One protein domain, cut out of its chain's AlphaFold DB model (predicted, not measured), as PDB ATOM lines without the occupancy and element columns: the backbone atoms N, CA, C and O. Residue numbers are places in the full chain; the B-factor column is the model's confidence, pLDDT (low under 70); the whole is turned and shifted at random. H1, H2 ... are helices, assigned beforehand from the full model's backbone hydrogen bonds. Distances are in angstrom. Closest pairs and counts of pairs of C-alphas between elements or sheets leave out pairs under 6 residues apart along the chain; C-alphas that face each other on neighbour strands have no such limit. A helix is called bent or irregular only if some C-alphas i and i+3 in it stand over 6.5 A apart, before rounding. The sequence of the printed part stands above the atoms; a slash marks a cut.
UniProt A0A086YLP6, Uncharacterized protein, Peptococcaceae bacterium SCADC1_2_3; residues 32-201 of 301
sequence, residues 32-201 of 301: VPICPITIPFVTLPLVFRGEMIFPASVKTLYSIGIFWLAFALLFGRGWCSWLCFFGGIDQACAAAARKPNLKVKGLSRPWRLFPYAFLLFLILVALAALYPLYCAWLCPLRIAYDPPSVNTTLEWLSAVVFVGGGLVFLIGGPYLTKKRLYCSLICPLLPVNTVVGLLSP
ATOM      1  N   VAL A  32     -26.746  35.938  49.468       60.50
ATOM      2  CA  VAL A  32     -26.862  36.725  48.226       60.50
ATOM      3  C   VAL A  32     -27.170  35.819  47.018       60.50
ATOM      4  O   VAL A  32     -26.339  34.986  46.644       60.50
ATOM      5  N   PRO A  33     -28.333  35.968  46.349       61.72
ATOM      6  CA  PRO A  33     -28.635  35.258  45.109       61.72
ATOM      7  C   PRO A  33     -27.646  35.593  43.990       61.72
ATOM      8  O   PRO A  33     -27.388  36.766  43.697       61.72
ATOM      9  N   ILE A  34     -27.137  34.548  43.331       69.25
ATOM     10  CA  ILE A  34     -26.125  34.641  42.272       69.25
ATOM     11  C   ILE A  34     -26.793  34.708  40.896       69.25
ATOM     12  O   ILE A  34     -27.694  33.936  40.575       69.25
ATOM     13  N   CYS A  35     -26.311  35.604  40.035       75.44
ATOM     14  CA  CYS A  35     -26.740  35.647  38.641       75.44
ATOM     15  C   CYS A  35     -26.113  34.484  37.841       75.44
ATOM     16  O   CYS A  35     -24.894  34.331  37.867       75.44
ATOM     17  N   PRO A  36     -26.874  33.734  37.017       75.75
ATOM     18  CA  PRO A  36     -26.317  32.672  36.170       75.75
ATOM     19  C   PRO A  36     -25.163  33.110  35.255       75.75
ATOM     20  O   PRO A  36     -24.328  32.300  34.867       75.75
ATOM     21  N   ILE A  37     -25.099  34.402  34.916       78.31
ATOM     22  CA  ILE A  37     -24.041  34.993  34.086       78.31
ATOM     23  C   ILE A  37     -22.678  34.946  34.782       78.31
ATOM     24  O   ILE A  37     -21.668  34.852  34.089       78.31
ATOM     25  N   THR A  38     -22.640  34.992  36.117       78.38
ATOM     26  CA  THR A  38     -21.387  35.023  36.882       78.38
ATOM     27  C   THR A  38     -20.815  33.651  37.175       78.38
ATOM     28  O   THR A  38     -19.616  33.529  37.414       78.38
ATOM     29  N   ILE A  39     -21.639  32.608  37.073       82.62
ATOM     30  CA  ILE A  39     -21.260  31.225  37.368       82.62
ATOM     31  C   ILE A  39     -19.953  30.824  36.674       82.62
ATOM     32  O   ILE A  39     -19.058  30.373  37.380       82.62
ATOM     33  N   PRO A  40     -19.758  31.039  35.356       79.25
ATOM     34  CA  PRO A  40     -18.563  30.550  34.672       79.25
ATOM     35  C   PRO A  40     -17.249  31.135  35.193       79.25
ATOM     36  O   PRO A  40     -16.230  30.464  35.121       79.25
ATOM     37  N   PHE A  41     -17.253  32.374  35.691       79.12
ATOM     38  CA  PHE A  41     -16.041  33.059  36.153       79.12
ATOM     39  C   PHE A  41     -15.930  33.165  37.679       79.12
ATOM     40  O   PHE A  41     -14.892  33.591  38.168       79.12
ATOM     41  N   VAL A  42     -16.955  32.754  38.432       77.31
ATOM     42  CA  VAL A  42     -16.913  32.650  39.903       77.31
ATOM     43  C   VAL A  42     -16.571  31.227  40.354       77.31
ATOM     44  O   VAL A  42     -15.843  31.056  41.328       77.31
ATOM     45  N   THR A  43     -17.032  30.197  39.636       80.31
ATOM     46  CA  THR A  43     -16.748  28.795  39.997       80.31
ATOM     47  C   THR A  43     -15.274  28.434  39.839       80.31
ATOM     48  O   THR A  43     -14.748  27.673  40.641       80.31
ATOM     49  N   LEU A  44     -14.591  28.988  38.835       81.81
ATOM     50  CA  LEU A  44     -13.177  28.708  38.577       81.81
ATOM     51  C   LEU A  44     -12.268  29.199  39.724       81.81
ATOM     52  O   LEU A  44     -11.531  28.374  40.261       81.81
ATOM     53  N   PRO A  45     -12.333  30.470  40.169       79.69
ATOM     54  CA  PRO A  45     -11.633  30.918  41.375       79.69
ATOM     55  C   PRO A  45     -11.956  30.087  42.616       79.69
ATOM     56  O   PRO A  45     -11.036  29.713  43.336       79.69
ATOM     57  N   LEU A  46     -13.218  29.698  42.819       80.69
ATOM     58  CA  LEU A  46     -13.591  28.847  43.950       80.69
ATOM     59  C   LEU A  46     -12.893  27.479  43.911       80.69
ATOM     60  O   LEU A  46     -12.382  27.021  44.926       80.69
ATOM     61  N   VAL A  47     -12.836  26.833  42.744       83.69
ATOM     62  CA  VAL A  47     -12.212  25.507  42.592       83.69
ATOM     63  C   VAL A  47     -10.685  25.578  42.679       83.69
ATOM     64  O   VAL A  47     -10.072  24.688  43.260       83.69
ATOM     65  N   PHE A  48     -10.060  26.614  42.111       84.19
ATOM     66  CA  PHE A  48      -8.597  26.709  42.027       84.19
ATOM     67  C   PHE A  48      -7.937  27.423  43.211       84.19
ATOM     68  O   PHE A  48      -6.823  27.067  43.584       84.19
ATOM     69  N   ARG A  49      -8.583  28.448  43.774       78.12
ATOM     70  CA  ARG A  49      -8.057  29.262  44.885       78.12
ATOM     71  C   ARG A  49      -8.753  28.972  46.213       78.12
ATOM     72  O   ARG A  49      -8.226  29.359  47.244       78.12
ATOM     73  N   GLY A  50      -9.921  28.324  46.205       73.50
ATOM     74  CA  GLY A  50     -10.751  28.170  47.407       73.50
ATOM     75  C   GLY A  50     -11.471  29.458  47.824       73.50
ATOM     76  O   GLY A  50     -12.108  29.490  48.872       73.50
ATOM     77  N   GLU A  51     -11.391  30.513  47.011       72.06
ATOM     78  CA  GLU A  51     -11.887  31.848  47.341       72.06
ATOM     79  C   GLU A  51     -13.095  32.216  46.474       72.06
ATOM     80  O   GLU A  51     -13.117  31.974  45.262       72.06
ATOM     81  N   MET A  52     -14.114  32.815  47.093       65.19
ATOM     82  CA  MET A  52     -15.305  33.293  46.390       65.19
ATOM     83  C   MET A  52     -15.237  34.802  46.172       65.19
ATOM     84  O   MET A  52     -15.131  35.573  47.119       65.19
ATOM     85  N   ILE A  53     -15.387  35.222  44.913       69.06
ATOM     86  CA  ILE A  53     -15.459  36.642  44.530       69.06
ATOM     87  C   ILE A  53     -16.747  37.307  45.057       69.06
ATOM     88  O   ILE A  53     -16.784  38.514  45.280       69.06
ATOM     89  N   PHE A  54     -17.811  36.522  45.254       65.62
ATOM     90  CA  PHE A  54     -19.073  36.969  45.843       65.62
ATOM     91  C   PHE A  54     -19.349  36.170  47.132       65.62
ATOM     92  O   PHE A  54     -19.226  34.946  47.095       65.62
ATOM     93  N   PRO A  55     -19.774  36.806  48.240       61.47
ATOM     94  CA  PRO A  55     -20.129  36.183  49.508       61.47
ATOM     95  C   PRO A  55     -21.527  35.573  49.385       61.47
ATOM     96  O   PRO A  55     -22.491  35.987  50.020       61.47
ATOM     97  N   ALA A  56     -21.658  34.618  48.480       67.25
ATOM     98  CA  ALA A  56     -22.863  33.838  48.321       67.25
ATOM     99  C   ALA A  56     -22.629  32.452  48.907       67.25
ATOM    100  O   ALA A  56     -21.559  31.865  48.741       67.25
ATOM    101  N   SER A  57     -23.648  31.904  49.560       73.56
ATOM    102  CA  SER A  57     -23.607  30.527  50.029       73.56
ATOM    103  C   SER A  57     -23.300  29.563  48.881       73.56
ATOM    104  O   SER A  57     -23.915  29.601  47.809       73.56
ATOM    105  N   VAL A  58     -22.379  28.632  49.133       75.50
ATOM    106  CA  VAL A  58     -22.005  27.563  48.195       75.50
ATOM    107  C   VAL A  58     -23.237  26.751  47.761       75.50
ATOM    108  O   VAL A  58     -23.327  26.309  46.616       75.50
ATOM    109  N   LYS A  59     -24.240  26.617  48.642       78.12
ATOM    110  CA  LYS A  59     -25.515  25.951  48.334       78.12
ATOM    111  C   LYS A  59     -26.285  26.673  47.224       78.12
ATOM    112  O   LYS A  59     -26.771  26.023  46.301       78.12
ATOM    113  N   THR A  60     -26.346  28.001  47.285       75.75
ATOM    114  CA  THR A  60     -26.998  28.855  46.280       75.75
ATOM    115  C   THR A  60     -26.262  28.806  44.943       75.75
ATOM    116  O   THR A  60     -26.890  28.771  43.885       75.75
ATOM    117  N   LEU A  61     -24.927  28.734  44.970       80.00
ATOM    118  CA  LEU A  61     -24.127  28.556  43.757       80.00
ATOM    119  C   LEU A  61     -24.444  27.230  43.058       80.00
ATOM    120  O   LEU A  61     -24.671  27.217  41.846       80.00
ATOM    121  N   TYR A  62     -24.499  26.126  43.806       81.19
ATOM    122  CA  TYR A  62     -24.827  24.821  43.234       81.19
ATOM    123  C   TYR A  62     -26.272  24.740  42.747       81.19
ATOM    124  O   TYR A  62     -26.495  24.230  41.652       81.19
ATOM    125  N   SER A  63     -27.252  25.255  43.495       81.12
ATOM    126  CA  SER A  63     -28.661  25.178  43.088       81.12
ATOM    127  C   SER A  63     -28.921  25.935  41.782       81.12
ATOM    128  O   SER A  63     -29.467  25.365  40.833       81.12
ATOM    129  N   ILE A  64     -28.453  27.184  41.682       81.94
ATOM    130  CA  ILE A  64     -28.600  28.008  40.474       81.94
ATOM    131  C   ILE A  64     -27.729  27.454  39.339       81.94
ATOM    132  O   ILE A  64     -28.160  27.449  38.183       81.94
ATOM    133  N   GLY A  65     -26.535  26.944  39.648       84.38
ATOM    134  CA  GLY A  65     -25.640  26.310  38.679       84.38
ATOM    135  C   GLY A  65     -26.224  25.053  38.053       84.38
ATOM    136  O   GLY A  65     -26.215  24.937  36.830       84.38
ATOM    137  N   ILE A  66     -26.789  24.151  38.856       86.19
ATOM    138  CA  ILE A  66     -27.457  22.935  38.378       86.19
ATOM    139  C   ILE A  66     -28.687  23.304  37.553       86.19
ATOM    140  O   ILE A  66     -28.872  22.761  36.466       86.19
ATOM    141  N   PHE A  67     -29.493  24.256  38.027       86.50
ATOM    142  CA  PHE A  67     -30.653  24.743  37.290       86.50
ATOM    143  C   PHE A  67     -30.256  25.295  35.915       86.50
ATOM    144  O   PHE A  67     -30.763  24.844  34.886       86.50
ATOM    145  N   TRP A  68     -29.302  26.227  35.870       87.50
ATOM    146  CA  TRP A  68     -28.822  26.801  34.616       87.50
ATOM    147  C   TRP A  68     -28.178  25.741  33.709       87.50
ATOM    148  O   TRP A  68     -28.461  25.728  32.511       87.50
ATOM    149  N   LEU A  69     -27.376  24.824  34.259       88.31
ATOM    150  CA  LEU A  69     -26.730  23.754  33.500       88.31
ATOM    151  C   LEU A  69     -27.760  22.804  32.887       88.31
ATOM    152  O   LEU A  69     -27.670  22.507  31.699       88.31
ATOM    153  N   ALA A  70     -28.767  22.374  33.651       89.00
ATOM    154  CA  ALA A  70     -29.851  21.530  33.154       89.00
ATOM    155  C   ALA A  70     -30.574  22.201  31.978       89.00
ATOM    156  O   ALA A  70     -30.819  21.574  30.947       89.00
ATOM    157  N   PHE A  71     -30.834  23.506  32.075       85.31
ATOM    158  CA  PHE A  71     -31.425  24.272  30.982       85.31
ATOM    159  C   PHE A  71     -30.508  24.439  29.778       85.31
ATOM    160  O   PHE A  71     -30.962  24.298  28.642       85.31
ATOM    161  N   ALA A  72     -29.234  24.750  29.996       87.69
ATOM    162  CA  ALA A  72     -28.254  24.872  28.930       87.69
ATOM    163  C   ALA A  72     -28.029  23.520  28.232       87.69
ATOM    164  O   ALA A  72     -27.842  23.484  27.020       87.69
ATOM    165  N   LEU A  73     -28.134  22.397  28.942       90.44
ATOM    166  CA  LEU A  73     -28.109  21.060  28.352       90.44
ATOM    167  C   LEU A  73     -29.398  20.760  27.586       90.44
ATOM    168  O   LEU A  73     -29.342  20.311  26.448       90.44
ATOM    169  N   LEU A  74     -30.571  21.064  28.139       89.31
ATOM    170  CA  LEU A  74     -31.842  20.807  27.460       89.31
ATOM    171  C   LEU A  74     -32.011  21.705  26.235       89.31
ATOM    172  O   LEU A  74     -32.140  21.213  25.119       89.31
ATOM    173  N   PHE A  75     -31.943  23.021  26.401       87.38
ATOM    174  CA  PHE A  75     -32.273  24.004  25.371       87.38
ATOM    175  C   PHE A  75     -31.054  24.592  24.660       87.38
ATOM    176  O   PHE A  75     -31.225  25.324  23.679       87.38
ATOM    177  N   GLY A  76     -29.828  24.282  25.089       88.19
ATOM    178  CA  GLY A  76     -28.631  24.937  24.565       88.19
ATOM    179  C   GLY A  76     -28.681  26.437  24.809       88.19
ATOM    180  O   GLY A  76     -29.156  26.938  25.828       88.19
ATOM    181  N   ARG A  77     -28.314  27.187  23.775       89.12
ATOM    182  CA  ARG A  77     -28.469  28.646  23.734       89.12
ATOM    183  C   ARG A  77     -29.924  29.121  23.621       89.12
ATOM    184  O   ARG A  77     -30.151  30.328  23.537       89.12
ATOM    185  N   GLY A  78     -30.898  28.207  23.633       88.25
ATOM    186  CA  GLY A  78     -32.326  28.515  23.733       88.25
ATOM    187  C   GLY A  78     -32.665  29.367  24.957       88.25
ATOM    188  O   GLY A  78     -33.559  30.206  24.874       88.25
ATOM    189  N   TRP A  79     -31.885  29.256  26.040       86.88
ATOM    190  CA  TRP A  79     -31.993  30.128  27.217       86.88
ATOM    191  C   TRP A  79     -32.070  31.615  26.837       86.88
ATOM    192  O   TRP A  79     -32.954  32.333  27.295       86.88
ATOM    193  N   CYS A  80     -31.204  32.076  25.927       85.81
ATOM    194  CA  CYS A  80     -31.130  33.478  25.515       85.81
ATOM    195  C   CYS A  80     -32.354  33.966  24.725       85.81
ATOM    196  O   CYS A  80     -32.517  35.168  24.557       85.81
ATOM    197  N   SER A  81     -33.189  33.081  24.184       87.94
ATOM    198  CA  SER A  81     -34.382  33.478  23.423       87.94
ATOM    199  C   SER A  81     -35.685  33.202  24.159       87.94
ATOM    200  O   SER A  81     -36.648  33.922  23.929       87.94
ATOM    201  N   TRP A  82     -35.708  32.213  25.050       86.88
ATOM    202  CA  TRP A  82     -36.931  31.782  25.725       86.88
ATOM    203  C   TRP A  82     -36.993  32.180  27.203       86.88
ATOM    204  O   TRP A  82     -38.092  32.328  27.720       86.88
ATOM    205  N   LEU A  83     -35.859  32.352  27.894       84.06
ATOM    206  CA  LEU A  83     -35.822  32.525  29.358       84.06
ATOM    207  C   LEU A  83     -34.993  33.724  29.850       84.06
ATOM    208  O   LEU A  83     -35.222  34.237  30.939       84.06
ATOM    209  N   CYS A  84     -34.022  34.201  29.079       85.94
ATOM    210  CA  CYS A  84     -33.168  35.305  29.501       85.94
ATOM    211  C   CYS A  84     -33.871  36.656  29.325       85.94
ATOM    212  O   CYS A  84     -34.313  36.987  28.222       85.94
ATOM    213  N   PHE A  85     -33.892  37.481  30.373       84.31
ATOM    214  CA  PHE A  85     -34.472  38.823  30.304       84.31
ATOM    215  C   PHE A  85     -33.723  39.742  29.319       84.31
ATOM    216  O   PHE A  85     -34.373  40.400  28.513       84.31
ATOM    217  N   PHE A  86     -32.378  39.729  29.303       83.75
ATOM    218  CA  PHE A  86     -31.579  40.515  28.348       83.75
ATOM    219  C   PHE A  86     -31.897  40.134  26.905       83.75
ATOM    220  O   PHE A  86     -32.050  40.993  26.043       83.75
ATOM    221  N   GLY A  87     -32.048  38.835  26.653       86.38
ATOM    222  CA  GLY A  87     -32.423  38.339  25.340       86.38
ATOM    223  C   GLY A  87     -33.835  38.747  24.922       86.38
ATOM    224  O   GLY A  87     -34.071  38.970  23.734       86.38
ATOM    225  N   GLY A  88     -34.749  38.879  25.887       85.81
ATOM    226  CA  GLY A  88     -36.081  39.440  25.683       85.81
ATOM    227  C   GLY A  88     -36.052  40.932  25.345       85.81
ATOM    228  O   GLY A  88     -36.751  41.339  24.422       85.81
ATOM    229  N   ILE A  89     -35.214  41.725  26.026       86.75
ATOM    230  CA  ILE A  89     -35.012  43.156  25.728       86.75
ATOM    231  C   ILE A  89     -34.434  43.327  24.318       86.75
ATOM    232  O   ILE A  89     -35.045  44.009  23.497       86.75
ATOM    233  N   ASP A  90     -33.339  42.627  23.994       87.38
ATOM    234  CA  ASP A  90     -32.721  42.660  22.658       87.38
ATOM    235  C   ASP A  90     -33.744  42.307  21.560       87.38
ATOM    236  O   ASP A  90     -33.811  42.958  20.515       87.38
ATOM    237  N   GLN A  91     -34.559  41.270  21.788       87.25
ATOM    238  CA  GLN A  91     -35.574  40.829  20.830       87.25
ATOM    239  C   GLN A  91     -36.729  41.829  20.700       87.25
ATOM    240  O   GLN A  91     -37.190  42.075  19.585       87.25
ATOM    241  N   ALA A  92     -37.184  42.423  21.804       87.56
ATOM    242  CA  ALA A  92     -38.230  43.442  21.794       87.56
ATOM    243  C   ALA A  92     -37.768  44.704  21.049       87.56
ATOM    244  O   ALA A  92     -38.480  45.191  20.171       87.56
ATOM    245  N   CYS A  93     -36.548  45.181  21.313       87.38
ATOM    246  CA  CYS A  93     -35.963  46.330  20.620       87.38
ATOM    247  C   CYS A  93     -35.767  46.061  19.120       87.38
ATOM    248  O   CYS A  93     -36.099  46.911  18.290       87.38
ATOM    249  N   ALA A  94     -35.303  44.863  18.747       86.00
ATOM    250  CA  ALA A  94     -35.178  44.464  17.344       86.00
ATOM    251  C   ALA A  94     -36.535  44.357  16.622       86.00
ATOM    252  O   ALA A  94     -36.630  44.663  15.428       86.00
ATOM    253  N   ALA A  95     -37.585  43.931  17.329       85.94
ATOM    254  CA  ALA A  95     -38.942  43.844  16.795       85.94
ATOM    255  C   ALA A  95     -39.620  45.219  16.664       85.94
ATOM    256  O   ALA A  95     -40.382  45.421  15.719       85.94
ATOM    257  N   ALA A  96     -39.317  46.164  17.561       87.38
ATOM    258  CA  ALA A  96     -39.881  47.516  17.553       87.38
ATOM    259  C   ALA A  96     -39.474  48.336  16.315       87.38
ATOM    260  O   ALA A  96     -40.234  49.180  15.837       87.38
ATOM    261  N   ALA A  97     -38.293  48.084  15.749       82.88
ATOM    262  CA  ALA A  97     -37.871  48.738  14.517       82.88
ATOM    263  C   ALA A  97     -38.695  48.244  13.311       82.88
ATOM    264  O   ALA A  97     -38.839  47.041  13.085       82.88
ATOM    265  N   ARG A  98     -39.187  49.146  12.448       78.44
ATOM    266  CA  ARG A  98     -39.894  48.754  11.206       78.44
ATOM    267  C   ARG A  98     -38.934  48.237  10.131       78.44
ATOM    268  O   ARG A  98     -39.160  47.174   9.553       78.44
ATOM    269  N   LYS A  99     -37.815  48.926   9.911       78.62
ATOM    270  CA  LYS A  99     -36.754  48.549   8.959       78.62
ATOM    271  C   LYS A  99     -35.386  48.702   9.637       78.62
ATOM    272  O   LYS A  99     -35.268  49.551  10.512       78.62
ATOM    273  N   PRO A 100     -34.384  47.870   9.296       79.69
ATOM    274  CA  PRO A 100     -33.033  48.073   9.800       79.69
ATOM    275  C   PRO A 100     -32.430  49.316   9.138       79.69
ATOM    276  O   PRO A 100     -32.383  49.393   7.907       79.69
ATOM    277  N   ASN A 101     -31.954  50.257   9.949       76.69
ATOM    278  CA  ASN A 101     -31.241  51.441   9.466       76.69
ATOM    279  C   ASN A 101     -29.796  51.090   9.088       76.69
ATOM    280  O   ASN A 101     -29.243  51.670   8.158       76.69
ATOM    281  N   LEU A 102     -29.208  50.088   9.754       79.50
ATOM    282  CA  LEU A 102     -27.862  49.600   9.472       79.50
ATOM    283  C   LEU A 102     -27.900  48.134   9.017       79.50
ATOM    284  O   LEU A 102     -28.326  47.236   9.747       79.50
ATOM    285  N   LYS A 103     -27.453  47.876   7.784       76.12
ATOM    286  CA  LYS A 103     -27.464  46.533   7.185       76.12
ATOM    287  C   LYS A 103     -26.213  45.747   7.584       76.12
ATOM    288  O   LYS A 103     -25.192  45.817   6.909       76.12
ATOM    289  N   VAL A 104     -26.322  44.929   8.628       77.25
ATOM    290  CA  VAL A 104     -25.262  43.986   9.024       77.25
ATOM    291  C   VAL A 104     -25.530  42.619   8.385       77.25
ATOM    292  O   VAL A 104     -26.480  41.926   8.757       77.25
ATOM    293  N   LYS A 105     -24.717  42.236   7.390       67.44
ATOM    294  CA  LYS A 105     -24.899  40.988   6.617       67.44
ATOM    295  C   LYS A 105     -24.421  39.725   7.354       67.44
ATOM    296  O   LYS A 105     -24.878  38.635   7.027       67.44
ATOM    297  N   GLY A 106     -23.554  39.856   8.358       77.19
ATOM    298  CA  GLY A 106     -23.023  38.742   9.149       77.19
ATOM    299  C   GLY A 106     -21.864  39.177  10.048       77.19
ATOM    300  O   GLY A 106     -21.393  40.307   9.935       77.19
ATOM    301  N   LEU A 107     -21.403  38.277  10.922       82.88
ATOM    302  CA  LEU A 107     -20.149  38.445  11.666       82.88
ATOM    303  C   LEU A 107     -19.009  37.785  10.896       82.88
ATOM    304  O   LEU A 107     -19.110  36.604  10.540       82.88
ATOM    305  N   SER A 108     -17.916  38.524  10.700       84.56
ATOM    306  CA  SER A 108     -16.661  37.930  10.244       84.56
ATOM    307  C   SER A 108     -16.091  36.994  11.319       84.56
ATOM    308  O   SER A 108     -16.478  37.040  12.492       84.56
ATOM    309  N   ARG A 109     -15.165  36.117  10.917       84.69
ATOM    310  CA  ARG A 109     -14.522  35.139  11.805       84.69
ATOM    311  C   ARG A 109     -13.971  35.736  13.118       84.69
ATOM    312  O   ARG A 109     -14.279  35.150  14.155       84.69
ATOM    313  N   PRO A 110     -13.237  36.872  13.136       87.69
ATOM    314  CA  PRO A 110     -12.732  37.437  14.391       87.69
ATOM    315  C   PRO A 110     -13.854  37.877  15.336       87.69
ATOM    316  O   PRO A 110     -13.821  37.539  16.512       87.69
ATOM    317  N   TRP A 111     -14.902  38.532  14.829       87.81
ATOM    318  CA  TRP A 111     -16.032  38.966  15.659       87.81
ATOM    319  C   TRP A 111     -16.846  37.804  16.228       87.81
ATOM    320  O   TRP A 111     -17.444  37.939  17.290       87.81
ATOM    321  N   ARG A 112     -16.861  36.650  15.551       86.75
ATOM    322  CA  ARG A 112     -17.479  35.429  16.091       86.75
ATOM    323  C   ARG A 112     -16.642  34.795  17.202       86.75
ATOM    324  O   ARG A 112     -17.210  34.214  18.117       86.75
ATOM    325  N   LEU A 113     -15.315  34.901  17.124       90.00
ATOM    326  CA  LEU A 113     -14.386  34.376  18.131       90.00
ATOM    327  C   LEU A 113     -14.210  35.321  19.326       90.00
ATOM    328  O   LEU A 113     -13.894  34.860  20.421       90.00
ATOM    329  N   PHE A 114     -14.460  36.617  19.133       92.81
ATOM    330  CA  PHE A 114     -14.312  37.645  20.160       92.81
ATOM    331  C   PHE A 114     -14.988  37.291  21.494       92.81
ATOM    332  O   PHE A 114     -14.301  37.361  22.508       92.81
ATOM    333  N   PRO A 115     -16.250  36.824  21.554       91.81
ATOM    334  CA  PRO A 115     -16.880  36.497  22.832       91.81
ATOM    335  C   PRO A 115     -16.190  35.360  23.590       91.81
ATOM    336  O   PRO A 115     -16.182  35.355  24.817       91.81
ATOM    337  N   TYR A 116     -15.613  34.389  22.873       92.44
ATOM    338  CA  TYR A 116     -14.881  33.271  23.473       92.44
ATOM    339  C   TYR A 116     -13.559  33.757  24.075       92.44
ATOM    340  O   TYR A 116     -13.239  33.417  25.212       92.44
ATOM    341  N   ALA A 117     -12.832  34.605  23.341       93.00
ATOM    342  CA  ALA A 117     -11.623  35.258  23.839       93.00
ATOM    343  C   ALA A 117     -11.933  36.187  25.025       93.00
ATOM    344  O   ALA A 117     -11.208  36.201  26.014       93.00
ATOM    345  N   PHE A 118     -13.046  36.914  24.951       92.19
ATOM    346  CA  PHE A 118     -13.503  37.813  25.999       92.19
ATOM    347  C   PHE A 118     -13.886  37.059  27.281       92.19
ATOM    348  O   PHE A 118     -13.485  37.466  28.368       92.19
ATOM    349  N   LEU A 119     -14.575  35.916  27.179       91.38
ATOM    350  CA  LEU A 119     -14.835  35.055  28.337       91.38
ATOM    351  C   LEU A 119     -13.536  34.536  28.965       91.38
ATOM    352  O   LEU A 119     -13.400  34.574  30.185       91.38
ATOM    353  N   LEU A 120     -12.587  34.063  28.150       91.75
ATOM    354  CA  LEU A 120     -11.292  33.603  28.649       91.75
ATOM    355  C   LEU A 120     -10.562  34.728  29.392       91.75
ATOM    356  O   LEU A 120     -10.068  34.515  30.494       91.75
ATOM    357  N   PHE A 121     -10.561  35.939  28.833       92.50
ATOM    358  CA  PHE A 121     -10.005  37.121  29.484       92.50
ATOM    359  C   PHE A 121     -10.666  37.404  30.843       92.50
ATOM    360  O   PHE A 121      -9.961  37.592  31.832       92.50
ATOM    361  N   LEU A 122     -12.001  37.364  30.927       89.69
ATOM    362  CA  LEU A 122     -12.722  37.555  32.192       89.69
ATOM    363  C   LEU A 122     -12.348  36.508  33.245       89.69
ATOM    364  O   LEU A 122     -12.170  36.857  34.409       89.69
ATOM    365  N   ILE A 123     -12.209  35.244  32.842       89.44
ATOM    366  CA  ILE A 123     -11.795  34.150  33.728       89.44
ATOM    367  C   ILE A 123     -10.374  34.384  34.251       89.44
ATOM    368  O   ILE A 123     -10.131  34.234  35.446       89.44
ATOM    369  N   LEU A 124      -9.440  34.774  33.380       90.50
ATOM    370  CA  LEU A 124      -8.050  35.026  33.767       90.50
ATOM    371  C   LEU A 124      -7.935  36.200  34.745       90.50
ATOM    372  O   LEU A 124      -7.238  36.089  35.750       90.50
ATOM    373  N   VAL A 125      -8.659  37.297  34.499       89.62
ATOM    374  CA  VAL A 125      -8.706  38.444  35.423       89.62
ATOM    375  C   VAL A 125      -9.349  38.050  36.752       89.62
ATOM    376  O   VAL A 125      -8.823  38.403  37.805       89.62
ATOM    377  N   ALA A 126     -10.438  37.278  36.725       86.75
ATOM    378  CA  ALA A 126     -11.085  36.778  37.934       86.75
ATOM    379  C   ALA A 126     -10.155  35.869  38.761       86.75
ATOM    380  O   ALA A 126     -10.146  35.964  39.982       86.75
ATOM    381  N   LEU A 127      -9.332  35.030  38.125       86.25
ATOM    382  CA  LEU A 127      -8.361  34.166  38.814       86.25
ATOM    383  C   LEU A 127      -7.152  34.934  39.372       86.25
ATOM    384  O   LEU A 127      -6.653  34.611  40.455       86.25
ATOM    385  N   ALA A 128      -6.664  35.925  38.624       88.06
ATOM    386  CA  ALA A 128      -5.474  36.690  38.986       88.06
ATOM    387  C   ALA A 128      -5.766  37.758  40.047       88.06
ATOM    388  O   ALA A 128      -5.025  37.862  41.021       88.06
ATOM    389  N   ALA A 129      -6.839  38.528  39.860       85.19
ATOM    390  CA  ALA A 129      -7.163  39.705  40.665       85.19
ATOM    391  C   ALA A 129      -8.368  39.510  41.598       85.19
ATOM    392  O   ALA A 129      -8.699  40.438  42.329       85.19
ATOM    393  N   LEU A 130      -9.055  38.355  41.543       81.19
ATOM    394  CA  LEU A 130     -10.273  38.069  42.326       81.19
ATOM    395  C   LEU A 130     -11.342  39.160  42.182       81.19
ATOM    396  O   LEU A 130     -12.138  39.422  43.080       81.19
ATOM    397  N   TYR A 131     -11.360  39.793  41.009       81.38
ATOM    398  CA  TYR A 131     -12.182  40.954  40.725       81.38
ATOM    399  C   TYR A 131     -13.225  40.625  39.649       81.38
ATOM    400  O   TYR A 131     -12.854  40.196  38.548       81.38
ATOM    401  N   PRO A 132     -14.532  40.843  39.901       80.75
ATOM    402  CA  PRO A 132     -15.584  40.526  38.947       80.75
ATOM    403  C   PRO A 132     -15.695  41.628  37.884       80.75
ATOM    404  O   PRO A 132     -16.660  42.397  37.862       80.75
ATOM    405  N   LEU A 133     -14.716  41.688  36.972       85.38
ATOM    406  CA  LEU A 133     -14.582  42.745  35.958       85.38
ATOM    407  C   LEU A 133     -15.878  42.966  35.167       85.38
ATOM    408  O   LEU A 133     -16.278  44.104  34.934       85.38
ATOM    409  N   TYR A 134     -16.562  41.884  34.790       85.75
ATOM    410  CA  TYR A 134     -17.818  41.971  34.051       85.75
ATOM    411  C   TYR A 134     -18.923  42.672  34.848       85.75
ATOM    412  O   TYR A 134     -19.579  43.578  34.336       85.75
ATOM    413  N   CYS A 135     -19.132  42.264  36.102       79.19
ATOM    414  CA  CYS A 135     -20.176  42.832  36.953       79.19
ATOM    415  C   CYS A 135     -19.888  44.288  37.301       79.19
ATOM    416  O   CYS A 135     -20.813  45.093  37.338       79.19
ATOM    417  N   ALA A 136     -18.612  44.617  37.497       78.50
ATOM    418  CA  ALA A 136     -18.190  45.971  37.785       78.50
ATOM    419  C   ALA A 136     -18.312  46.888  36.558       78.50
ATOM    420  O   ALA A 136     -18.867  47.972  36.675       78.50
ATOM    421  N   TRP A 137     -17.857  46.480  35.371       79.88
ATOM    422  CA  TRP A 137     -17.640  47.430  34.264       79.88
ATOM    423  C   TRP A 137     -18.492  47.221  33.021       79.88
ATOM    424  O   TRP A 137     -18.478  48.075  32.142       79.88
ATOM    425  N   LEU A 138     -19.196  46.096  32.886       82.06
ATOM    426  CA  LEU A 138     -19.850  45.734  31.619       82.06
ATOM    427  C   LEU A 138     -21.293  45.256  31.778       82.06
ATOM    428  O   LEU A 138     -22.027  45.205  30.793       82.06
ATOM    429  N   CYS A 139     -21.716  44.915  32.993       84.75
ATOM    430  CA  CYS A 139     -23.052  44.410  33.265       84.75
ATOM    431  C   CYS A 139     -24.095  45.535  33.181       84.75
ATOM    432  O   CYS A 139     -24.139  46.386  34.068       84.75
ATOM    433  N   PRO A 140     -25.018  45.521  32.205       80.69
ATOM    434  CA  PRO A 140     -25.972  46.612  32.051       80.69
ATOM    435  C   PRO A 140     -26.983  46.725  33.197       80.69
ATOM    436  O   PRO A 140     -27.616  47.763  33.338       80.69
ATOM    437  N   LEU A 141     -27.128  45.690  34.037       76.75
ATOM    438  CA  LEU A 141     -27.931  45.780  35.263       76.75
ATOM    439  C   LEU A 141     -27.399  46.867  36.206       76.75
ATOM    440  O   LEU A 141     -28.190  47.505  36.892       76.75
ATOM    441  N   ARG A 142     -26.084  47.133  36.200       77.69
ATOM    442  CA  ARG A 142     -25.477  48.197  37.008       77.69
ATOM    443  C   ARG A 142     -26.046  49.576  36.676       77.69
ATOM    444  O   ARG A 142     -26.236  50.378  37.576       77.69
ATOM    445  N   ILE A 143     -26.438  49.813  35.423       75.75
ATOM    446  CA  ILE A 143     -27.081  51.070  35.008       75.75
ATOM    447  C   ILE A 143     -28.402  51.298  35.758       75.75
ATOM    448  O   ILE A 143     -28.720  52.431  36.099       75.75
ATOM    449  N   ALA A 144     -29.170  50.234  36.004       70.50
ATOM    450  CA  ALA A 144     -30.490  50.332  36.620       70.50
ATOM    451  C   ALA A 144     -30.456  50.282  38.155       70.50
ATOM    452  O   ALA A 144     -31.330  50.866  38.789       70.50
ATOM    453  N   TYR A 145     -29.488  49.575  38.749       67.75
ATOM    454  CA  TYR A 145     -29.540  49.220  40.174       67.75
ATOM    455  C   TYR A 145     -28.356  49.709  41.017       67.75
ATOM    456  O   TYR A 145     -28.440  49.661  42.240       67.75
ATOM    457  N   ASP A 146     -27.261  50.159  40.403       70.00
ATOM    458  CA  ASP A 146     -26.108  50.726  41.116       70.00
ATOM    459  C   ASP A 146     -25.332  51.679  40.190       70.00
ATOM    460  O   ASP A 146     -24.239  51.343  39.708       70.00
ATOM    461  N   PRO A 147     -25.939  52.827  39.826       70.88
ATOM    462  CA  PRO A 147     -25.328  53.749  38.888       70.88
ATOM    463  C   PRO A 147     -23.986  54.245  39.448       70.88
ATOM    464  O   PRO A 147     -23.878  54.516  40.644       70.88
ATOM    465  N   PRO A 148     -22.947  54.358  38.605       72.69
ATOM    466  CA  PRO A 148     -21.644  54.846  39.043       72.69
ATOM    467  C   PRO A 148     -21.767  56.231  39.692       72.69
ATOM    468  O   PRO A 148     -22.543  57.070  39.227       72.69
ATOM    469  N   SER A 149     -20.992  56.469  40.757       75.06
ATOM    470  CA  SER A 149     -20.895  57.787  41.384       75.06
ATOM    471  C   SER A 149     -20.397  58.819  40.374       75.06
ATOM    472  O   SER A 149     -19.704  58.487  39.415       75.06
ATOM    473  N   VAL A 150     -20.790  60.077  40.558       78.50
ATOM    474  CA  VAL A 150     -20.497  61.173  39.619       78.50
ATOM    475  C   VAL A 150     -19.850  62.360  40.330       78.50
ATOM    476  O   VAL A 150     -20.068  63.512  39.963       78.50
ATOM    477  N   ASN A 151     -19.055  62.082  41.365       79.50
ATOM    478  CA  ASN A 151     -18.507  63.114  42.250       79.50
ATOM    479  C   ASN A 151     -17.280  63.809  41.641       79.50
ATOM    480  O   ASN A 151     -17.006  64.967  41.943       79.50
ATOM    481  N   THR A 152     -16.562  63.114  40.755       85.44
ATOM    482  CA  THR A 152     -15.356  63.616  40.079       85.44
ATOM    483  C   THR A 152     -15.545  63.603  38.560       85.44
ATOM    484  O   THR A 152     -16.234  62.735  38.025       85.44
ATOM    485  N   THR A 153     -14.881  64.501  37.824       80.44
ATOM    486  CA  THR A 153     -14.934  64.566  36.346       80.44
ATOM    487  C   THR A 153     -14.587  63.233  35.671       80.44
ATOM    488  O   THR A 153     -15.208  62.861  34.677       80.44
ATOM    489  N   LEU A 154     -13.628  62.481  36.225       78.69
ATOM    490  CA  LEU A 154     -13.242  61.162  35.713       78.69
ATOM    491  C   LEU A 154     -14.343  60.110  35.926       78.69
ATOM    492  O   LEU A 154     -14.618  59.313  35.030       78.69
ATOM    493  N   GLU A 155     -15.007  60.138  37.084       80.75
ATOM    494  CA  GLU A 155     -16.139  59.254  37.371       80.75
ATOM    495  C   GLU A 155     -17.314  59.571  36.444       80.75
ATOM    496  O   GLU A 155     -17.895  58.660  35.858       80.75
ATOM    497  N   TRP A 156     -17.580  60.857  36.206       82.12
ATOM    498  CA  TRP A 156     -18.613  61.319  35.280       82.12
ATOM    499  C   TRP A 156     -18.371  60.822  33.847       82.12
ATOM    500  O   TRP A 156     -19.276  60.289  33.205       82.12
ATOM    501  N   LEU A 157     -17.131  60.916  33.353       82.62
ATOM    502  CA  LEU A 157     -16.749  60.364  32.048       82.62
ATOM    503  C   LEU A 157     -16.937  58.845  31.997       82.62
ATOM    504  O   LEU A 157     -17.506  58.325  31.035       82.62
ATOM    505  N   SER A 158     -16.507  58.131  33.040       79.75
ATOM    506  CA  SER A 158     -16.682  56.678  33.123       79.75
ATOM    507  C   SER A 158     -18.161  56.278  33.139       79.75
ATOM    508  O   SER A 158     -18.550  55.332  32.453       79.75
ATOM    509  N   ALA A 159     -19.001  57.051  33.833       81.56
ATOM    510  CA  ALA A 159     -20.440  56.867  33.905       81.56
ATOM    511  C   ALA A 159     -21.096  57.051  32.537       81.56
ATOM    512  O   ALA A 159     -21.876  56.200  32.112       81.56
ATOM    513  N   VAL A 160     -20.737  58.106  31.802       84.44
ATOM    514  CA  VAL A 160     -21.265  58.347  30.451       84.44
ATOM    515  C   VAL A 160     -20.859  57.246  29.482       84.44
ATOM    516  O   VAL A 160     -21.707  56.750  28.742       84.44
ATOM    517  N   VAL A 161     -19.592  56.827  29.491       84.31
ATOM    518  CA  VAL A 161     -19.119  55.742  28.618       84.31
ATOM    519  C   VAL A 161     -19.828  54.430  28.951       84.31
ATOM    520  O   VAL A 161     -20.275  53.727  28.046       84.31
ATOM    521  N   PHE A 162     -19.980  54.116  30.237       84.56
ATOM    522  CA  PHE A 162     -20.623  52.891  30.693       84.56
ATOM    523  C   PHE A 162     -22.124  52.859  30.375       84.56
ATOM    524  O   PHE A 162     -22.609  51.919  29.738       84.56
ATOM    525  N   VAL A 163     -22.860  53.901  30.769       82.88
ATOM    526  CA  VAL A 163     -24.309  54.011  30.551       82.88
ATOM    527  C   VAL A 163     -24.614  54.142  29.062       82.88
ATOM    528  O   VAL A 163     -25.448  53.405  28.533       82.88
ATOM    529  N   GLY A 164     -23.896  55.021  28.360       84.75
ATOM    530  CA  GLY A 164     -24.029  55.206  26.919       84.75
ATOM    531  C   GLY A 164     -23.715  53.923  26.154       84.75
ATOM    532  O   GLY A 164     -24.512  53.494  25.322       84.75
ATOM    533  N   GLY A 165     -22.609  53.255  26.486       83.94
ATOM    534  CA  GLY A 165     -22.230  51.973  25.893       83.94
ATOM    535  C   GLY A 165     -23.281  50.887  26.129       83.94
ATOM    536  O   GLY A 165     -23.721  50.242  25.177       83.94
ATOM    537  N   GLY A 166     -23.743  50.713  27.369       83.88
ATOM    538  CA  GLY A 166     -24.766  49.723  27.708       83.88
ATOM    539  C   GLY A 166     -26.094  49.959  26.983       83.88
ATOM    540  O   GLY A 166     -26.649  49.021  26.409       83.88
ATOM    541  N   LEU A 167     -26.570  51.207  26.928       85.12
ATOM    542  CA  LEU A 167     -27.790  51.577  26.197       85.12
ATOM    543  C   LEU A 167     -27.639  51.380  24.686       85.12
ATOM    544  O   LEU A 167     -28.552  50.870  24.030       85.12
ATOM    545  N   VAL A 168     -26.480  51.726  24.122       87.38
ATOM    546  CA  VAL A 168     -26.188  51.482  22.706       87.38
ATOM    547  C   VAL A 168     -26.168  49.985  22.416       87.38
ATOM    548  O   VAL A 168     -26.755  49.575  21.425       87.38
ATOM    549  N   PHE A 169     -25.570  49.139  23.251       84.75
ATOM    550  CA  PHE A 169     -25.494  47.703  22.959       84.75
ATOM    551  C   PHE A 169     -26.792  46.927  23.224       84.75
ATOM    552  O   PHE A 169     -27.064  45.983  22.478       84.75
ATOM    553  N   LEU A 170     -27.587  47.310  24.230       84.50
ATOM    554  CA  LEU A 170     -28.851  46.639  24.573       84.50
ATOM    555  C   LEU A 170     -30.080  47.181  23.840       84.50
ATOM    556  O   LEU A 170     -31.024  46.437  23.595       84.50
ATOM    557  N   ILE A 171     -30.115  48.478  23.530       86.69
ATOM    558  CA  ILE A 171     -31.309  49.126  22.969       86.69
ATOM    559  C   ILE A 171     -31.006  49.640  21.566       86.69
ATOM    560  O   ILE A 171     -31.622  49.194  20.596       86.69
ATOM    561  N   GLY A 172     -30.025  50.539  21.436       85.69
ATOM    562  CA  GLY A 172     -29.722  51.206  20.164       85.69
ATOM    563  C   GLY A 172     -29.291  50.235  19.061       85.69
ATOM    564  O   GLY A 172     -29.763  50.300  17.930       85.69
ATOM    565  N   GLY A 173     -28.440  49.277  19.399       86.00
ATOM    566  CA  GLY A 173     -27.864  48.283  18.507       86.00
ATOM    567  C   GLY A 173     -28.921  47.353  17.924       86.00
ATOM    568  O   GLY A 173     -29.052  47.291  16.694       86.00
ATOM    569  N   PRO A 174     -29.716  46.665  18.765       88.06
ATOM    570  CA  PRO A 174     -30.837  45.863  18.297       88.06
ATOM    571  C   PRO A 174     -31.878  46.670  17.531       88.06
ATOM    572  O   PRO A 174     -32.353  46.193  16.501       88.06
ATOM    573  N   TYR A 175     -32.171  47.905  17.945       88.31
ATOM    574  CA  TYR A 175     -33.097  48.781  17.226       88.31
ATOM    575  C   TYR A 175     -32.598  49.134  15.813       88.31
ATOM    576  O   TYR A 175     -33.325  48.987  14.831       88.31
ATOM    577  N   LEU A 176     -31.332  49.533  15.667       88.06
ATOM    578  CA  LEU A 176     -30.772  49.966  14.381       88.06
ATOM    579  C   LEU A 176     -30.485  48.804  13.424       88.06
ATOM    580  O   LEU A 176     -30.640  48.950  12.208       88.06
ATOM    581  N   THR A 177     -30.057  47.656  13.950       86.12
ATOM    582  CA  THR A 177     -29.598  46.514  13.138       86.12
ATOM    583  C   THR A 177     -30.636  45.402  12.994       86.12
ATOM    584  O   THR A 177     -30.520  44.577  12.085       86.12
ATOM    585  N   LYS A 178     -31.649  45.351  13.873       86.81
ATOM    586  CA  LYS A 178     -32.530  44.187  14.095       86.81
ATOM    587  C   LYS A 178     -31.786  42.906  14.500       86.81
ATOM    588  O   LYS A 178     -32.272  41.799  14.254       86.81
ATOM    589  N   LYS A 179     -30.585  43.029  15.074       89.19
ATOM    590  CA  LYS A 179     -29.735  41.910  15.506       89.19
ATOM    591  C   LYS A 179     -29.406  42.028  16.993       89.19
ATOM    592  O   LYS A 179     -29.300  43.125  17.526       89.19
ATOM    593  N   ARG A 180     -29.202  40.899  17.668       89.12
ATOM    594  CA  ARG A 180     -28.921  40.851  19.112       89.12
ATOM    595  C   ARG A 180     -27.440  41.116  19.366       89.12
ATOM    596  O   ARG A 180     -26.667  40.164  19.445       89.12
ATOM    597  N   LEU A 181     -27.022  42.379  19.414       88.25
ATOM    598  CA  LEU A 181     -25.597  42.722  19.516       88.25
ATOM    599  C   LEU A 181     -25.009  42.335  20.873       88.25
ATOM    600  O   LEU A 181     -24.031  41.592  20.906       88.25
ATOM    601  N   TYR A 182     -25.632  42.748  21.978       88.81
ATOM    602  CA  TYR A 182     -25.149  42.413  23.318       88.81
ATOM    603  C   TYR A 182     -25.085  40.897  23.537       88.81
ATOM    604  O   TYR A 182     -24.027  40.361  23.885       88.81
ATOM    605  N   CYS A 183     -26.178  40.182  23.243       86.75
ATOM    606  CA  CYS A 183     -26.205  38.728  23.390       86.75
ATOM    607  C   CYS A 183     -25.254  37.992  22.435       86.75
ATOM    608  O   CYS A 183     -24.930  36.849  22.736       86.75
ATOM    609  N   SER A 184     -24.842  38.587  21.305       87.62
ATOM    610  CA  SER A 184     -23.960  37.936  20.316       87.62
ATOM    611  C   SER A 184     -22.478  38.293  20.469       87.62
ATOM    612  O   SER A 184     -21.641  37.534  19.988       87.62
ATOM    613  N   LEU A 185     -22.147  39.427  21.100       88.25
ATOM    614  CA  LEU A 185     -20.783  39.974  21.134       88.25
ATOM    615  C   LEU A 185     -20.197  40.124  22.542       88.25
ATOM    616  O   LEU A 185     -19.011  39.880  22.719       88.25
ATOM    617  N   ILE A 186     -20.998  40.534  23.529       88.50
ATOM    618  CA  ILE A 186     -20.483  40.969  24.843       88.50
ATOM    619  C   ILE A 186     -20.854  39.987  25.957       88.50
ATOM    620  O   ILE A 186     -20.085  39.793  26.893       88.50
ATOM    621  N   CYS A 187     -22.021  39.347  25.866       89.06
ATOM    622  CA  CYS A 187     -22.519  38.483  26.931       89.06
ATOM    623  C   CYS A 187     -21.591  37.266  27.169       89.06
ATOM    624  O   CYS A 187     -21.466  36.419  26.281       89.06
ATOM    625  N   PRO A 188     -21.007  37.091  28.371       87.69
ATOM    626  CA  PRO A 188     -20.079  35.997  28.670       87.69
ATOM    627  C   PRO A 188     -20.797  34.651  28.804       87.69
ATOM    628  O   PRO A 188     -20.172  33.598  28.730       87.69
ATOM    629  N   LEU A 189     -22.127  34.660  28.931       87.25
ATOM    630  CA  LEU A 189     -22.928  33.440  28.897       87.25
ATOM    631  C   LEU A 189     -23.033  32.861  27.476       87.25
ATOM    632  O   LEU A 189     -23.407  31.700  27.310       87.25
ATOM    633  N   LEU A 190     -22.698  33.641  26.437       88.62
ATOM    634  CA  LEU A 190     -22.736  33.171  25.056       88.62
ATOM    635  C   LEU A 190     -21.797  31.972  24.836       88.62
ATOM    636  O   LEU A 190     -22.316  30.920  24.460       88.62
ATOM    637  N   PRO A 191     -20.471  32.057  25.036       89.56
ATOM    638  CA  PRO A 191     -19.589  30.918  24.780       89.56
ATOM    639  C   PRO A 191     -19.990  29.686  25.590       89.56
ATOM    640  O   PRO A 191     -20.090  28.593  25.039       89.56
ATOM    641  N   VAL A 192     -20.335  29.879  26.863       90.19
ATOM    642  CA  VAL A 192     -20.653  28.780  27.777       90.19
ATOM    643  C   VAL A 192     -21.917  28.041  27.346       90.19
ATOM    644  O   VAL A 192     -21.878  26.830  27.143       90.19
ATOM    645  N   ASN A 193     -23.014  28.759  27.085       90.31
ATOM    646  CA  ASN A 193     -24.241  28.141  26.573       90.31
ATOM    647  C   ASN A 193     -24.050  27.524  25.179       90.31
ATOM    648  O   ASN A 193     -24.807  26.630  24.798       90.31
ATOM    649  N   THR A 194     -23.084  28.010  24.391       90.62
ATOM    650  CA  THR A 194     -22.753  27.415  23.088       90.62
ATOM    651  C   THR A 194     -22.100  26.061  23.270       90.62
ATOM    652  O   THR A 194     -22.576  25.093  22.687       90.62
ATOM    653  N   VAL A 195     -21.063  25.995  24.107       91.56
ATOM    654  CA  VAL A 195     -20.302  24.773  24.387       91.56
ATOM    655  C   VAL A 195     -21.191  23.734  25.064       91.56
ATOM    656  O   VAL A 195     -21.324  22.626  24.552       91.56
ATOM    657  N   VAL A 196     -21.887  24.101  26.143       90.19
ATOM    658  CA  VAL A 196     -22.831  23.199  26.830       90.19
ATOM    659  C   VAL A 196     -23.963  22.778  25.886       90.19
ATOM    660  O   VAL A 196     -24.361  21.615  25.842       90.19
ATOM    661  N   GLY A 197     -24.435  23.699  25.044       88.25
ATOM    662  CA  GLY A 197     -25.486  23.437  24.067       88.25
ATOM    663  C   GLY A 197     -25.110  22.456  22.953       88.25
ATOM    664  O   GLY A 197     -26.022  21.982  22.263       88.25
ATOM    665  N   LEU A 198     -23.826  22.109  22.792       88.56
ATOM    666  CA  LEU A 198     -23.382  21.020  21.911       88.56
ATOM    667  C   LEU A 198     -23.860  19.651  22.399       88.56
ATOM    668  O   LEU A 198     -24.036  18.755  21.580       88.56
ATOM    669  N   LEU A 199     -24.152  19.489  23.686       91.00
ATOM    670  CA  LEU A 199     -24.691  18.239  24.231       91.00
ATOM    671  C   LEU A 199     -26.219  18.162  24.143       91.00
ATOM    672  O   LEU A 199     -26.807  17.107  24.355       91.00
ATOM    673  N   SER A 200     -26.879  19.268  23.796       91.75
ATOM    674  CA  SER A 200     -28.337  19.310  23.773       91.75
ATOM    675  C   SER A 200     -28.942  18.372  22.721       91.75
ATOM    676  O   SER A 200     -28.414  18.303  21.607       91.75
ATOM    677  N   PRO A 201     -30.087  17.725  22.998       91.44
ATOM    678  CA  PRO A 201     -30.741  16.837  22.039       91.44
ATOM    679  C   PRO A 201     -31.411  17.593  20.886       91.44
ATOM    680  O   PRO A 201     -31.601  17.026  19.814       91.44
TER     681      PRO A 201
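What this domain is: This is residues 32 to 201 of the 301 residues of an uncharacterized protein of Peptococcaceae bacterium SCADC1_2_3 (UniProt A0A086YLP6). Crossed helices form a slab, with the short H8 and H9 in the middle between H4 on one side and H2 and H3 on the other. H1 packs on the later part of H4, while H7 runs outward from H3 and H8, with the small H5 near H4 and H6 on H7. A long loop, residues 97 to 108, joins H3 to H4 round one end. The printed part has 170 residues with nine named helices, H1 to H9 in chain order, and no named strand: all helix. It is compact, with a radius of gyration of the C-alphas of 16.8 A and spans of 52 by 49 by 28 A.

Where its parts are: H1, residues 39 to 49, begins at C-alpha 39 (-21.260, 31.225, 37.368) and is 15.3 A long. H2, residues 58 to 82, is 27.3 A long, with a kink of 106 degrees near residue 75; H3 is residues 85 to 96, 16.4 A. H4, residues 109 to 129, begins at (-14.522, 35.139, 11.805) and is 30.1 A long, with a kink of 31 degrees near residue 116. H2 is irregular, C-alphas 74 and 77 being 9.3 A apart, and H4 only just, C-alphas 112 and 115 being 6.9 A apart. H5 is residues 133 to 137 and H6 residues 141 to 145. H7, residues 153 to 177, is 32.9 A long, with a kink of 39 degrees near residue 168. H8 is residues 181 to 186, and H9, residues 189 to 199, 16.0 A, ends at (-24.691, 18.239, 24.231).

How they stand to each other: H4 is the hub, touching H1, H5, H8 and H9. With residues 122 to 127 alone it touches H1, the same way at a steep tilt of 40 degrees; the closest C-alphas, Phe 41 and Ile 123, are 5.0 A apart. H4 and H8 touch at a steep tilt of 47 degrees, closest at the C-alphas of Pro 115 and Leu 185, 5.5 A. H9 touches H2, about perpendicular at 78 degrees, with the C-alphas of Gly 76 and Gly 197 closest at 3.5 A. H2 and H3 touch only at the corner, closest at the C-alphas of Cys 80 and Gly 87, 5.0 A. H3 and H7 touch at a steep tilt of 59 degrees, closest at the C-alphas of Ala 94 and Pro 174, 4.7 A. H7 and H8 form a helical hairpin, with the C-alphas of Phe 169 and Tyr 182 closest at 5.3 A. H6 and H7 only just touch, with 3 pairs of C-alphas within 8 A; the closest, Ile 143 and Val 163, are 6.0 A apart. H2 and H4 are apart. Every O i to N i+4 pair is within hydrogen-bond range in H3, H5, H6 and H8; the counts are 5 of 7 in H1, 16 of 21 in H2, 15 of 17 in H4, 19 of 21 in H7 and 6 of 7 in H9.

The domain as a whole: The C-alphas farthest apart, Thr 152 and Pro 201, are 52.4 A from each other. The printed part has no cut, and the link from H3 to H4 is long. The mean pLDDT of the printed part is 83.1; it is under 70 at residues 32 to 34, 52 to 56, 105 and 145.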